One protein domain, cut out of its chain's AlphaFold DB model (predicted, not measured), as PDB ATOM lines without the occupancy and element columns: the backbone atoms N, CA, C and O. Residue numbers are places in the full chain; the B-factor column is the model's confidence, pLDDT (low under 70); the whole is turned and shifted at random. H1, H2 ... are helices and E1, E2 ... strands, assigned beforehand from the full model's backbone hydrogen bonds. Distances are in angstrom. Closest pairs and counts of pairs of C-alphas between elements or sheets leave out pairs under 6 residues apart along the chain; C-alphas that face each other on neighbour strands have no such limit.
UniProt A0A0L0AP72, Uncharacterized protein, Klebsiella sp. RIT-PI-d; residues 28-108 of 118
ATOM      1  N   TYR A  28      12.587 -70.064-131.890       90.75
ATOM      2  CA  TYR A  28      13.422 -69.851-130.716       90.75
ATOM      3  C   TYR A  28      12.686 -69.037-129.658       90.75
ATOM      4  O   TYR A  28      11.648 -68.420-129.903       90.75
ATOM      5  N   VAL A  29      13.269 -69.025-128.466       94.50
ATOM      6  CA  VAL A  29      12.838 -68.170-127.364       94.50
ATOM      7  C   VAL A  29      12.824 -66.681-127.762       94.50
ATOM      8  O   VAL A  29      13.623 -66.255-128.599       94.50
ATOM      9  N   PRO A  30      11.967 -65.845-127.147       95.81
ATOM     10  CA  PRO A  30      12.035 -64.393-127.296       95.81
ATOM     11  C   PRO A  30      13.438 -63.840-127.013       95.81
ATOM     12  O   PRO A  30      14.112 -64.293-126.090       95.81
ATOM     13  N   TYR A  31      13.844 -62.785-127.730       96.19
ATOM     14  CA  TYR A  31      15.163 -62.149-127.570       96.19
ATOM     15  C   TYR A  31      15.485 -61.772-126.118       96.19
ATOM     16  O   TYR A  31      16.628 -61.859-125.684       96.19
ATOM     17  N   ALA A  32      14.480 -61.387-125.328       97.06
ATOM     18  CA  ALA A  32      14.687 -61.090-123.918       97.06
ATOM     19  C   ALA A  32      15.208 -62.294-123.119       97.06
ATOM     20  O   ALA A  32      16.002 -62.109-122.202       97.06
ATOM     21  N   GLN A  33      14.793 -63.515-123.470       97.31
ATOM     22  CA  GLN A  33      15.178 -64.746-122.776       97.31
ATOM     23  C   GLN A  33      16.623 -65.169-123.046       97.31
ATOM     24  O   GLN A  33      17.189 -65.919-122.251       97.31
ATOM     25  N   THR A  34      17.253 -64.650-124.104       97.19
ATOM     26  CA  THR A  34      18.669 -64.930-124.384       97.19
ATOM     27  C   THR A  34      19.607 -64.259-123.383       97.19
ATOM     28  O   THR A  34      20.758 -64.667-123.240       97.19
ATOM     29  N   TYR A  35      19.127 -63.248-122.651       98.06
ATOM     30  CA  TYR A  35      19.873 -62.656-121.551       98.06
ATOM     31  C   TYR A  35      19.729 -63.513-120.298       98.06
ATOM     32  O   TYR A  35      18.654 -63.618-119.706       98.06
ATOM     33  N   GLN A  36      20.843 -64.080-119.856       98.50
ATOM     34  CA  GLN A  36      20.919 -64.961-118.700       98.50
ATOM     35  C   GLN A  36      21.881 -64.381-117.667       98.50
ATOM     36  O   GLN A  36      22.893 -63.780-118.021       98.50
ATOM     37  N   LYS A  37      21.575 -64.516-116.379       98.31
ATOM     38  CA  LYS A  37      22.523 -64.187-115.312       98.31
ATOM     39  C   LYS A  37      23.694 -65.162-115.391       98.31
ATOM     40  O   LYS A  37      23.482 -66.371-115.421       98.31
ATOM     41  N   ALA A  38      24.912 -64.629-115.432       97.50
ATOM     42  CA  ALA A  38      26.120 -65.414-115.696       97.50
ATOM     43  C   ALA A  38      26.360 -66.541-114.672       97.50
ATOM     44  O   ALA A  38      26.963 -67.554-114.999       97.50
ATOM     45  N   ASP A  39      25.881 -66.361-113.441       97.19
ATOM     46  CA  ASP A  39      26.010 -67.295-112.320       97.19
ATOM     47  C   ASP A  39      24.866 -68.323-112.224       97.19
ATOM     48  O   ASP A  39      24.934 -69.231-111.398       97.19
ATOM     49  N   ARG A  40      23.811 -68.191-113.038       96.38
ATOM     50  CA  ARG A  40      22.603 -69.036-112.980       96.38
ATOM     51  C   ARG A  40      21.883 -69.125-114.326       96.38
ATOM     52  O   ARG A  40      20.683 -68.859-114.433       96.38
ATOM     53  N   ILE A  41      22.632 -69.473-115.367       97.44
ATOM     54  CA  ILE A  41      22.073 -69.718-116.699       97.44
ATOM     55  C   ILE A  41      20.960 -70.782-116.605       97.44
ATOM     56  O   ILE A  41      21.033 -71.685-115.771       97.44
ATOM     57  N   GLY A  42      19.871 -70.602-117.356       96.56
ATOM     58  CA  GLY A  42      18.669 -71.442-117.283       96.56
ATOM     59  C   GLY A  42      17.746 -71.170-116.090       96.56
ATOM     60  O   GLY A  42      16.602 -71.621-116.056       96.56
ATOM     61  N   HIS A  43      18.205 -70.386-115.113       97.44
ATOM     62  CA  HIS A  43      17.476 -70.082-113.880       97.44
ATOM     63  C   HIS A  43      17.404 -68.574-113.608       97.44
ATOM     64  O   HIS A  43      17.293 -68.120-112.465       97.44
ATOM     65  N   THR A  44      17.465 -67.770-114.667       97.62
ATOM     66  CA  THR A  44      17.345 -66.318-114.565       97.62
ATOM     67  C   THR A  44      15.921 -65.923-114.198       97.62
ATOM     68  O   THR A  44      14.967 -66.311-114.864       97.62
ATOM     69  N   ASP A  45      15.751 -65.094-113.166       97.88
ATOM     70  CA  ASP A  45      14.432 -64.550-112.840       97.88
ATOM     71  C   ASP A  45      13.885 -63.722-114.017       97.88
ATOM     72  O   ASP A  45      14.450 -62.691-114.402       97.88
ATOM     73  N   ARG A  46      12.777 -64.196-114.595       96.69
ATOM     74  CA  ARG A  46      12.158 -63.606-115.784       96.69
ATOM     75  C   ARG A  46      11.651 -62.188-115.535       96.69
ATOM     76  O   ARG A  46      11.798 -61.344-116.417       96.69
ATOM     77  N   GLN A  47      11.052 -61.917-114.376       97.56
ATOM     78  CA  GLN A  47      10.487 -60.597-114.085       97.56
ATOM     79  C   GLN A  47      11.600 -59.584-113.835       97.56
ATOM     80  O   GLN A  47      11.599 -58.511-114.437       97.56
ATOM     81  N   GLN A  48      12.608 -59.960-113.049       98.38
ATOM     82  CA  GLN A  48      13.780 -59.129-112.807       98.38
ATOM     83  C   GLN A  48      14.536 -58.837-114.105       98.38
ATOM     84  O   GLN A  48      14.937 -57.702-114.333       98.38
ATOM     85  N   ARG A  49      14.682 -59.826-114.997       98.25
ATOM     86  CA  ARG A  49      15.281 -59.626-116.326       98.25
ATOM     87  C   ARG A  49      14.536 -58.578-117.146       98.25
ATOM     88  O   ARG A  49      15.179 -57.718-117.742       98.25
ATOM     89  N   LYS A  50      13.200 -58.617-117.159       98.00
ATOM     90  CA  LYS A  50      12.386 -57.608-117.853       98.00
ATOM     91  C   LYS A  50      12.556 -56.223-117.235       98.00
ATOM     92  O   LYS A  50      12.815 -55.266-117.960       98.00
ATOM     93  N   GLU A  51      12.466 -56.115-115.912       98.50
ATOM     94  CA  GLU A  51      12.669 -54.842-115.213       98.50
ATOM     95  C   GLU A  51      14.071 -54.273-115.447       98.50
ATOM     96  O   GLU A  51      14.228 -53.072-115.681       98.50
ATOM     97  N   ASP A  52      15.090 -55.130-115.481       98.56
ATOM     98  CA  ASP A  52      16.450 -54.729-115.813       98.56
ATOM     99  C   ASP A  52      16.556 -54.214-117.252       98.56
ATOM    100  O   ASP A  52      17.128 -53.139-117.454       98.56
ATOM    101  N   MET A  53      15.935 -54.880-118.230       98.25
ATOM    102  CA  MET A  53      15.869 -54.394-119.615       98.25
ATOM    103  C   MET A  53      15.177 -53.032-119.731       98.25
ATOM    104  O   MET A  53      15.698 -52.134-120.399       98.25
ATOM    105  N   TYR A  54      14.047 -52.837-119.047       98.12
ATOM    106  CA  TYR A  54      13.365 -51.541-119.014       98.12
ATOM    107  C   TYR A  54      14.238 -50.466-118.360       98.12
ATOM    108  O   TYR A  54      14.374 -49.365-118.894       98.12
ATOM    109  N   SER A  55      14.915 -50.791-117.254       98.44
ATOM    110  CA  SER A  55      15.866 -49.874-116.613       98.44
ATOM    111  C   SER A  55      17.070 -49.542-117.509       98.44
ATOM    112  O   SER A  55      17.628 -48.452-117.412       98.44
ATOM    113  N   CYS A  56      17.431 -50.446-118.424       98.19
ATOM    114  CA  CYS A  56      18.472 -50.250-119.432       98.19
ATOM    115  C   CYS A  56      18.004 -49.461-120.670       98.19
ATOM    116  O   CYS A  56      18.802 -49.219-121.581       98.19
ATOM    117  N   GLY A  57      16.749 -49.003-120.694       95.50
ATOM    118  CA  GLY A  57      16.225 -48.097-121.717       95.50
ATOM    119  C   GLY A  57      15.368 -48.760-122.793       95.50
ATOM    120  O   GLY A  57      15.055 -48.107-123.791       95.50
ATOM    121  N   VAL A  58      14.971 -50.024-122.613       96.25
ATOM    122  CA  VAL A  58      13.855 -50.584-123.386       96.25
ATOM    123  C   VAL A  58      12.565 -49.873-122.968       96.25
ATOM    124  O   VAL A  58      12.338 -49.623-121.787       96.25
ATOM    125  N   ASP A  59      11.721 -49.525-123.937       94.56
ATOM    126  CA  ASP A  59      10.438 -48.873-123.668       94.56
ATOM    127  C   ASP A  59       9.508 -49.825-122.894       94.56
ATOM    128  O   ASP A  59       9.319 -50.973-123.296       94.56
ATOM    129  N   ARG A  60       8.918 -49.352-121.788       95.94
ATOM    130  CA  ARG A  60       8.018 -50.150-120.934       95.94
ATOM    131  C   ARG A  60       6.737 -50.597-121.638       95.94
ATOM    132  O   ARG A  60       6.109 -51.546-121.184       95.94
ATOM    133  N   ASN A  61       6.363 -49.954-122.742       95.12
ATOM    134  CA  ASN A  61       5.211 -50.357-123.549       95.12
ATOM    135  C   ASN A  61       5.506 -51.572-124.444       95.12
ATOM    136  O   ASN A  61       4.595 -52.113-125.069       95.12
ATOM    137  N   ILE A  62       6.768 -52.004-124.533       94.25
ATOM    138  CA  ILE A  62       7.166 -53.166-125.323       94.25
ATOM    139  C   ILE A  62       6.935 -54.439-124.512       94.25
ATOM    140  O   ILE A  62       7.471 -54.614-123.412       94.25
ATOM    141  N   ASN A  63       6.181 -55.368-125.100       95.25
ATOM    142  CA  ASN A  63       6.054 -56.715-124.575       95.25
ATOM    143  C   ASN A  63       7.308 -57.529-124.923       95.25
ATOM    144  O   ASN A  63       7.563 -57.839-126.079       95.25
ATOM    145  N   LEU A  64       8.095 -57.878-123.907       96.06
ATOM    146  CA  LEU A  64       9.329 -58.652-124.067       96.06
ATOM    147  C   LEU A  64       9.100 -60.166-124.205       96.06
ATOM    148  O   LEU A  64      10.051 -60.910-124.437       96.06
ATOM    149  N   ASP A  65       7.858 -60.625-124.052       93.81
ATOM    150  CA  ASP A  65       7.508 -62.044-123.990       93.81
ATOM    151  C   ASP A  65       6.864 -62.586-125.275       93.81
ATOM    152  O   ASP A  65       6.757 -63.798-125.426       93.81
ATOM    153  N   ASP A  66       6.429 -61.721-126.198       93.25
ATOM    154  CA  ASP A  66       5.701 -62.132-127.410       93.25
ATOM    155  C   ASP A  66       6.603 -62.431-128.619       93.25
ATOM    156  O   ASP A  66       6.105 -62.733-129.703       93.25
ATOM    157  N   GLY A  67       7.924 -62.323-128.442       90.44
ATOM    158  CA  GLY A  67       8.921 -62.599-129.475       90.44
ATOM    159  C   GLY A  67       9.005 -61.560-130.599       90.44
ATOM    160  O   GLY A  67       9.806 -61.735-131.514       90.44
ATOM    161  N   LYS A  68       8.230 -60.467-130.557       91.56
ATOM    162  CA  LYS A  68       8.181 -59.482-131.658       91.56
ATOM    163  C   LYS A  68       9.268 -58.420-131.581       91.56
ATOM    164  O   LYS A  68       9.562 -57.767-132.583       91.56
ATOM    165  N   TRP A  69       9.844 -58.221-130.401       93.56
ATOM    166  CA  TRP A  69      10.881 -57.226-130.175       93.56
ATOM    167  C   TRP A  69      12.259 -57.861-129.985       93.56
ATOM    168  O   TRP A  69      12.414 -58.864-129.287       93.56
ATOM    169  N   ASN A  70      13.278 -57.226-130.562       93.62
ATOM    170  CA  ASN A  70      14.683 -57.488-130.288       93.62
ATOM    171  C   ASN A  70      15.493 -56.177-130.295       93.62
ATOM    172  O   ASN A  70      14.982 -55.109-130.638       93.62
ATOM    173  N   GLY A  71      16.775 -56.255-129.931       89.00
ATOM    174  CA  GLY A  71      17.669 -55.092-129.886       89.00
ATOM    175  C   GLY A  71      17.724 -54.291-131.195       89.00
ATOM    176  O   GLY A  71      17.776 -53.058-131.163       89.00
ATOM    177  N   SER A  72      17.579 -54.977-132.332       88.19
ATOM    178  CA  SER A  72      17.593 -54.414-133.685       88.19
ATOM    179  C   SER A  72      16.226 -53.936-134.195       88.19
ATOM    180  O   SER A  72      16.147 -53.432-135.316       88.19
ATOM    181  N   SER A  73      15.142 -54.064-133.423       88.12
ATOM    182  CA  SER A  73      13.823 -53.551-133.812       88.12
ATOM    183  C   SER A  73      13.878 -52.028-133.944       88.12
ATOM    184  O   SER A  73      13.954 -51.322-132.937       88.12
ATOM    185  N   ALA A  74      13.880 -51.518-135.176       87.00
ATOM    186  CA  ALA A  74      13.976 -50.091-135.461       87.00
ATOM    187  C   ALA A  74      12.694 -49.345-135.067       87.00
ATOM    188  O   ALA A  74      11.582 -49.824-135.303       87.00
ATOM    189  N   LYS A  75      12.843 -48.147-134.501       87.81
ATOM    190  CA  LYS A  75      11.728 -47.209-134.320       87.81
ATOM    191  C   LYS A  75      11.507 -46.400-135.607       87.81
ATOM    192  O   LYS A  75      12.460 -46.201-136.364       87.81
ATOM    193  N   PRO A  76      10.286 -45.893-135.870       90.81
ATOM    194  CA  PRO A  76      10.041 -45.017-137.012       90.81
ATOM    195  C   PRO A  76      11.026 -43.840-137.038       90.81
ATOM    196  O   PRO A  76      11.144 -43.104-136.062       90.81
ATOM    197  N   GLY A  77      11.745 -43.686-138.152       92.75
ATOM    198  CA  GLY A  77      12.739 -42.624-138.335       92.75
ATOM    199  C   GLY A  77      14.124 -42.885-137.725       92.75
ATOM    200  O   GLY A  77      14.999 -42.040-137.897       92.75
ATOM    201  N   GLU A  78      14.368 -44.022-137.055       93.00
ATOM    202  CA  GLU A  78      15.728 -44.401-136.643       93.00
ATOM    203  C   GLU A  78      16.574 -44.818-137.858       93.00
ATOM    204  O   GLU A  78      16.174 -45.627-138.694       93.00
ATOM    205  N   THR A  79      17.796 -44.297-137.920       96.12
ATOM    206  CA  THR A  79      18.853 -44.795-138.807       96.12
ATOM    207  C   THR A  79      19.427 -46.112-138.278       96.12
ATOM    208  O   THR A  79      19.396 -46.383-137.075       96.12
ATOM    209  N   LEU A  80      20.056 -46.905-139.150       94.62
ATOM    210  CA  LEU A  80      20.739 -48.143-138.745       94.62
ATOM    211  C   LEU A  80      21.805 -47.907-137.660       94.62
ATOM    212  O   LEU A  80      21.955 -48.719-136.753       94.62
ATOM    213  N   GLN A  81      22.514 -46.774-137.718       96.19
ATOM    214  CA  GLN A  81      23.519 -46.402-136.716       96.19
ATOM    215  C   GLN A  81      22.888 -46.124-135.347       96.19
ATOM    216  O   GLN A  81      23.449 -46.517-134.327       96.19
ATOM    217  N   GLN A  82      21.710 -45.494-135.310       96.25
ATOM    218  CA  GLN A  82      20.975 -45.271-134.063       96.25
ATOM    219  C   GLN A  82      20.460 -46.584-133.465       96.25
ATOM    220  O   GLN A  82      20.574 -46.779-132.255       96.25
ATOM    221  N   VAL A  83      19.965 -47.501-134.302       95.69
ATOM    222  CA  VAL A  83      19.550 -48.844-133.864       95.69
ATOM    223  C   VAL A  83      20.731 -49.596-133.252       95.69
ATOM    224  O   VAL A  83      20.635 -50.054-132.115       95.69
ATOM    225  N   ALA A  84      21.865 -49.657-133.960       95.62
ATOM    226  CA  ALA A  84      23.072 -50.320-133.474       95.62
ATOM    227  C   ALA A  84      23.569 -49.703-132.158       95.62
ATOM    228  O   ALA A  84      23.825 -50.422-131.199       95.62
ATOM    229  N   ALA A  85      23.624 -48.370-132.065       95.94
ATOM    230  CA  ALA A  85      24.046 -47.680-130.846       95.94
ATOM    231  C   ALA A  85      23.115 -47.954-129.650       95.94
ATOM    232  O   ALA A  85      23.584 -48.071-128.513       95.94
ATOM    233  N   ARG A  86      21.800 -48.061-129.888       95.62
ATOM    234  CA  ARG A  86      20.809 -48.398-128.857       95.62
ATOM    235  C   ARG A  86      20.954 -49.844-128.385       95.62
ATOM    236  O   ARG A  86      20.943 -50.071-127.176       95.62
ATOM    237  N   ASP A  87      21.099 -50.790-129.307       96.12
ATOM    238  CA  ASP A  87      21.322 -52.204-128.988       96.12
ATOM    239  C   ASP A  87      22.622 -52.402-128.191       96.12
ATOM    240  O   ASP A  87      22.637 -53.013-127.124       96.12
ATOM    241  N   ASP A  88      23.703 -51.761-128.624       96.69
ATOM    242  CA  ASP A  88      24.985 -51.755-127.923       96.69
ATOM    243  C   ASP A  88      24.892 -51.176-126.504       96.69
ATOM    244  O   ASP A  88      25.497 -51.696-125.560       96.69
ATOM    245  N   LYS A  89      24.132 -50.087-126.332       97.12
ATOM    246  CA  LYS A  89      23.878 -49.496-125.011       97.12
ATOM    247  C   LYS A  89      23.120 -50.471-124.110       97.12
ATOM    248  O   LYS A  89      23.496 -50.615-122.945       97.12
ATOM    249  N   LEU A  90      22.096 -51.142-124.638       97.44
ATOM    250  CA  LEU A  90      21.348 -52.166-123.912       97.44
ATOM    251  C   LEU A  90      22.268 -53.311-123.478       97.44
ATOM    252  O   LEU A  90      22.324 -53.617-122.289       97.44
ATOM    253  N   LYS A  91      23.029 -53.891-124.413       97.88
ATOM    254  CA  LYS A  91      23.964 -54.996-124.152       97.88
ATOM    255  C   LYS A  91      24.943 -54.659-123.034       97.88
ATOM    256  O   LYS A  91      25.043 -55.411-122.068       97.88
ATOM    257  N   ARG A  92      25.602 -53.497-123.110       98.38
ATOM    258  CA  ARG A  92      26.537 -53.038-122.066       98.38
ATOM    259  C   ARG A  92      25.853 -52.834-120.714       98.38
ATOM    260  O   ARG A  92      26.409 -53.205-119.684       98.38
ATOM    261  N   CYS A  93      24.645 -52.272-120.700       98.69
ATOM    262  CA  CYS A  93      23.887 -52.091-119.465       98.69
ATOM    263  C   CYS A  93      23.512 -53.437-118.822       98.69
ATOM    264  O   CYS A  93      23.754 -53.638-117.631       98.69
ATOM    265  N   MET A  94      23.014 -54.390-119.610       98.62
ATOM    266  CA  MET A  94      22.702 -55.737-119.129       98.62
ATOM    267  C   MET A  94      23.961 -56.455-118.619       98.62
ATOM    268  O   MET A  94      23.939 -57.021-117.527       98.62
ATOM    269  N   GLN A  95      25.086 -56.351-119.331       98.50
ATOM    270  CA  GLN A  95      26.379 -56.882-118.878       98.50
ATOM    271  C   GLN A  95      26.813 -56.295-117.532       98.50
ATOM    272  O   GLN A  95      27.198 -57.044-116.637       98.50
ATOM    273  N   SER A  96      26.671 -54.980-117.331       98.56
ATOM    274  CA  SER A  96      26.991 -54.338-116.044       98.56
ATOM    275  C   SER A  96      26.126 -54.833-114.878       98.56
ATOM    276  O   SER A  96      26.543 -54.781-113.725       98.56
ATOM    277  N   LYS A  97      24.934 -55.363-115.179       98.56
ATOM    278  CA  LYS A  97      24.024 -55.998-114.218       98.56
ATOM    279  C   LYS A  97      24.292 -57.501-114.056       98.56
ATOM    280  O   LYS A  97      23.501 -58.180-113.404       98.56
ATOM    281  N   GLY A  98      25.360 -58.045-114.640       98.44
ATOM    282  CA  GLY A  98      25.744 -59.454-114.517       98.44
ATOM    283  C   GLY A  98      25.023 -60.402-115.478       98.44
ATOM    284  O   GLY A  98      24.939 -61.598-115.201       98.44
ATOM    285  N   TYR A  99      24.471 -59.888-116.579       98.69
ATOM    286  CA  TYR A  99      23.907 -60.725-117.637       98.69
ATOM    287  C   TYR A  99      24.940 -61.047-118.722       98.69
ATOM    288  O   TYR A  99      25.760 -60.209-119.094       98.69
ATOM    289  N   VAL A 100      24.827 -62.237-119.296       98.19
ATOM    290  CA  VAL A 100      25.410 -62.624-120.582       98.19
ATOM    291  C   VAL A 100      24.289 -62.757-121.609       98.19
ATOM    292  O   VAL A 100      23.166 -63.104-121.253       98.19
ATOM    293  N   ALA A 101      24.580 -62.453-122.872       96.94
ATOM    294  CA  ALA A 101      23.653 -62.682-123.977       96.94
ATOM    295  C   ALA A 101      24.077 -63.956-124.708       96.94
ATOM    296  O   ALA A 101      25.190 -64.012-125.234       96.94
ATOM    297  N   LEU A 102      23.207 -64.960-124.715       96.75
ATOM    298  CA  LEU A 102      23.414 -66.215-125.426       96.75
ATOM    299  C   LEU A 102      22.909 -66.108-126.871       96.75
ATOM    300  O   LEU A 102      21.991 -65.342-127.178       96.75
ATOM    301  N   GLY A 103      23.518 -66.868-127.774       94.31
ATOM    302  CA  GLY A 103      22.989 -67.091-129.116       94.31
ATOM    303  C   GLY A 103      21.735 -67.968-129.088       94.31
ATOM    304  O   GLY A 103      21.516 -68.742-128.156       94.31
ATOM    305  N   TYR A 104      20.900 -67.873-130.122       92.62
ATOM    306  CA  TYR A 104      19.722 -68.738-130.253       92.62
ATOM    307  C   TYR A 104      20.094 -70.222-130.379       92.62
ATOM    308  O   TYR A 104      19.408 -71.081-129.834       92.62
ATOM    309  N   ASP A 105      21.218 -70.517-131.029       91.12
ATOM    310  CA  ASP A 105      21.829 -71.846-131.096       91.12
ATOM    311  C   ASP A 105      22.219 -72.372-129.707       91.12
ATOM    312  O   ASP A 105      22.033 -73.553-129.418       91.12
ATOM    313  N   GLN A 106      22.684 -71.486-128.824       94.12
ATOM    314  CA  GLN A 106      22.999 -71.825-127.437       94.12
ATOM    315  C   GLN A 106      21.747 -72.011-126.574       94.12
ATOM    316  O   GLN A 106      21.799 -72.779-125.624       94.12
ATOM    317  N   CYS A 107      20.631 -71.350-126.886       93.44
ATOM    318  CA  CYS A 107      19.347 -71.571-126.207       93.44
ATOM    319  C   CYS A 107      18.631 -72.855-126.665       93.44
ATOM    320  O   CYS A 107      17.754 -73.364-125.966       93.44
ATOM    321  N   GLY A 108      18.963 -73.345-127.862       91.06
ATOM    322  CA  GLY A 108      18.198 -74.381-128.546       91.06
ATOM    323  C   GLY A 108      16.821 -73.893-129.034       91.06
ATOM    324  O   GLY A 108      16.316 -72.853-128.599       91.06
TER     325      GLY A 108
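Overview. This is residues 28 to 108 of the 118 residues of an uncharacterized protein of Klebsiella sp. RIT-PI-d (UniProt A0A0L0AP72). Two helices, H2 and the longer H3, meet at a steep angle beside a tiny two-stranded sheet, E1 and E2, and a long loop, residues 56 to 79, joins them. H3 runs along the longest axis, its later part beside the sheet and its first residues far from it; the short helices H1 and H4 sit at the sheet's end of the domain. The printed part has 81 residues, with named elements in the order H1, E1, H2, H3, E2, H4; the sheet is antiparallel and the class is mostly helix. The whole is compact, with a radius of gyration of the C-alphas of 12.3 A and spans of 38 by 25 by 22 A.

Along the chain. H1, residues 31 to 34, begins at C-alpha 31 (15.163, -62.149, -127.570). E1 is residues 35 to 37. H2, residues 46 to 55, is 14.2 A long. H3, residues 80 to 96, is 24.3 A long and begins at C-alpha 80 (20.739, -48.143, -138.745). E2 is residues 99 to 101. H4, residues 104 to 107, ends at C-alpha 107 (19.347, -71.571, -126.207).

Arrangement. E1 and E2 are antiparallel neighbours at 144 degrees, with N 36 and O 100 2.9 A apart and N 100 and O 36 2.8 A apart, within hydrogen-bond range. H1 and H2 only just touch, with 3 pairs of C-alphas within 8 A, the closest those of Ala 32 and Lys 50, 7.4 A. H2 and H3 only just touch, also with 3 pairs, through residues 90 to 94 of H3 alone; the closest C-alphas, of Met 53 and Met 94, are 7.0 A apart, and the helices run opposite ways at a steep tilt of 56 degrees. The closest C-alphas of H3 and E2 are those of Met 94 and Val 100, 7.5 A. H4 is close to H1 but not clearly touching, the closest C-alphas being those of Thr 34 and Cys 107, 6.9 A; H4 and H3 are apart. In H2 and H3 every O i to N i+4 pair is within hydrogen-bond range; H1 and H4 are too short for such a pair.

Size, cuts and confidence. The C-alphas farthest apart, of Asp 39 and Gly 77, are 38.2 A apart, while those of Tyr 28 and Gly 108 are 6.9 A apart. The printed part has no cut. The link from H2 to H3 is long, 24 residues. The mean pLDDT of the printed part is 95.6, and no printed residue is under 70.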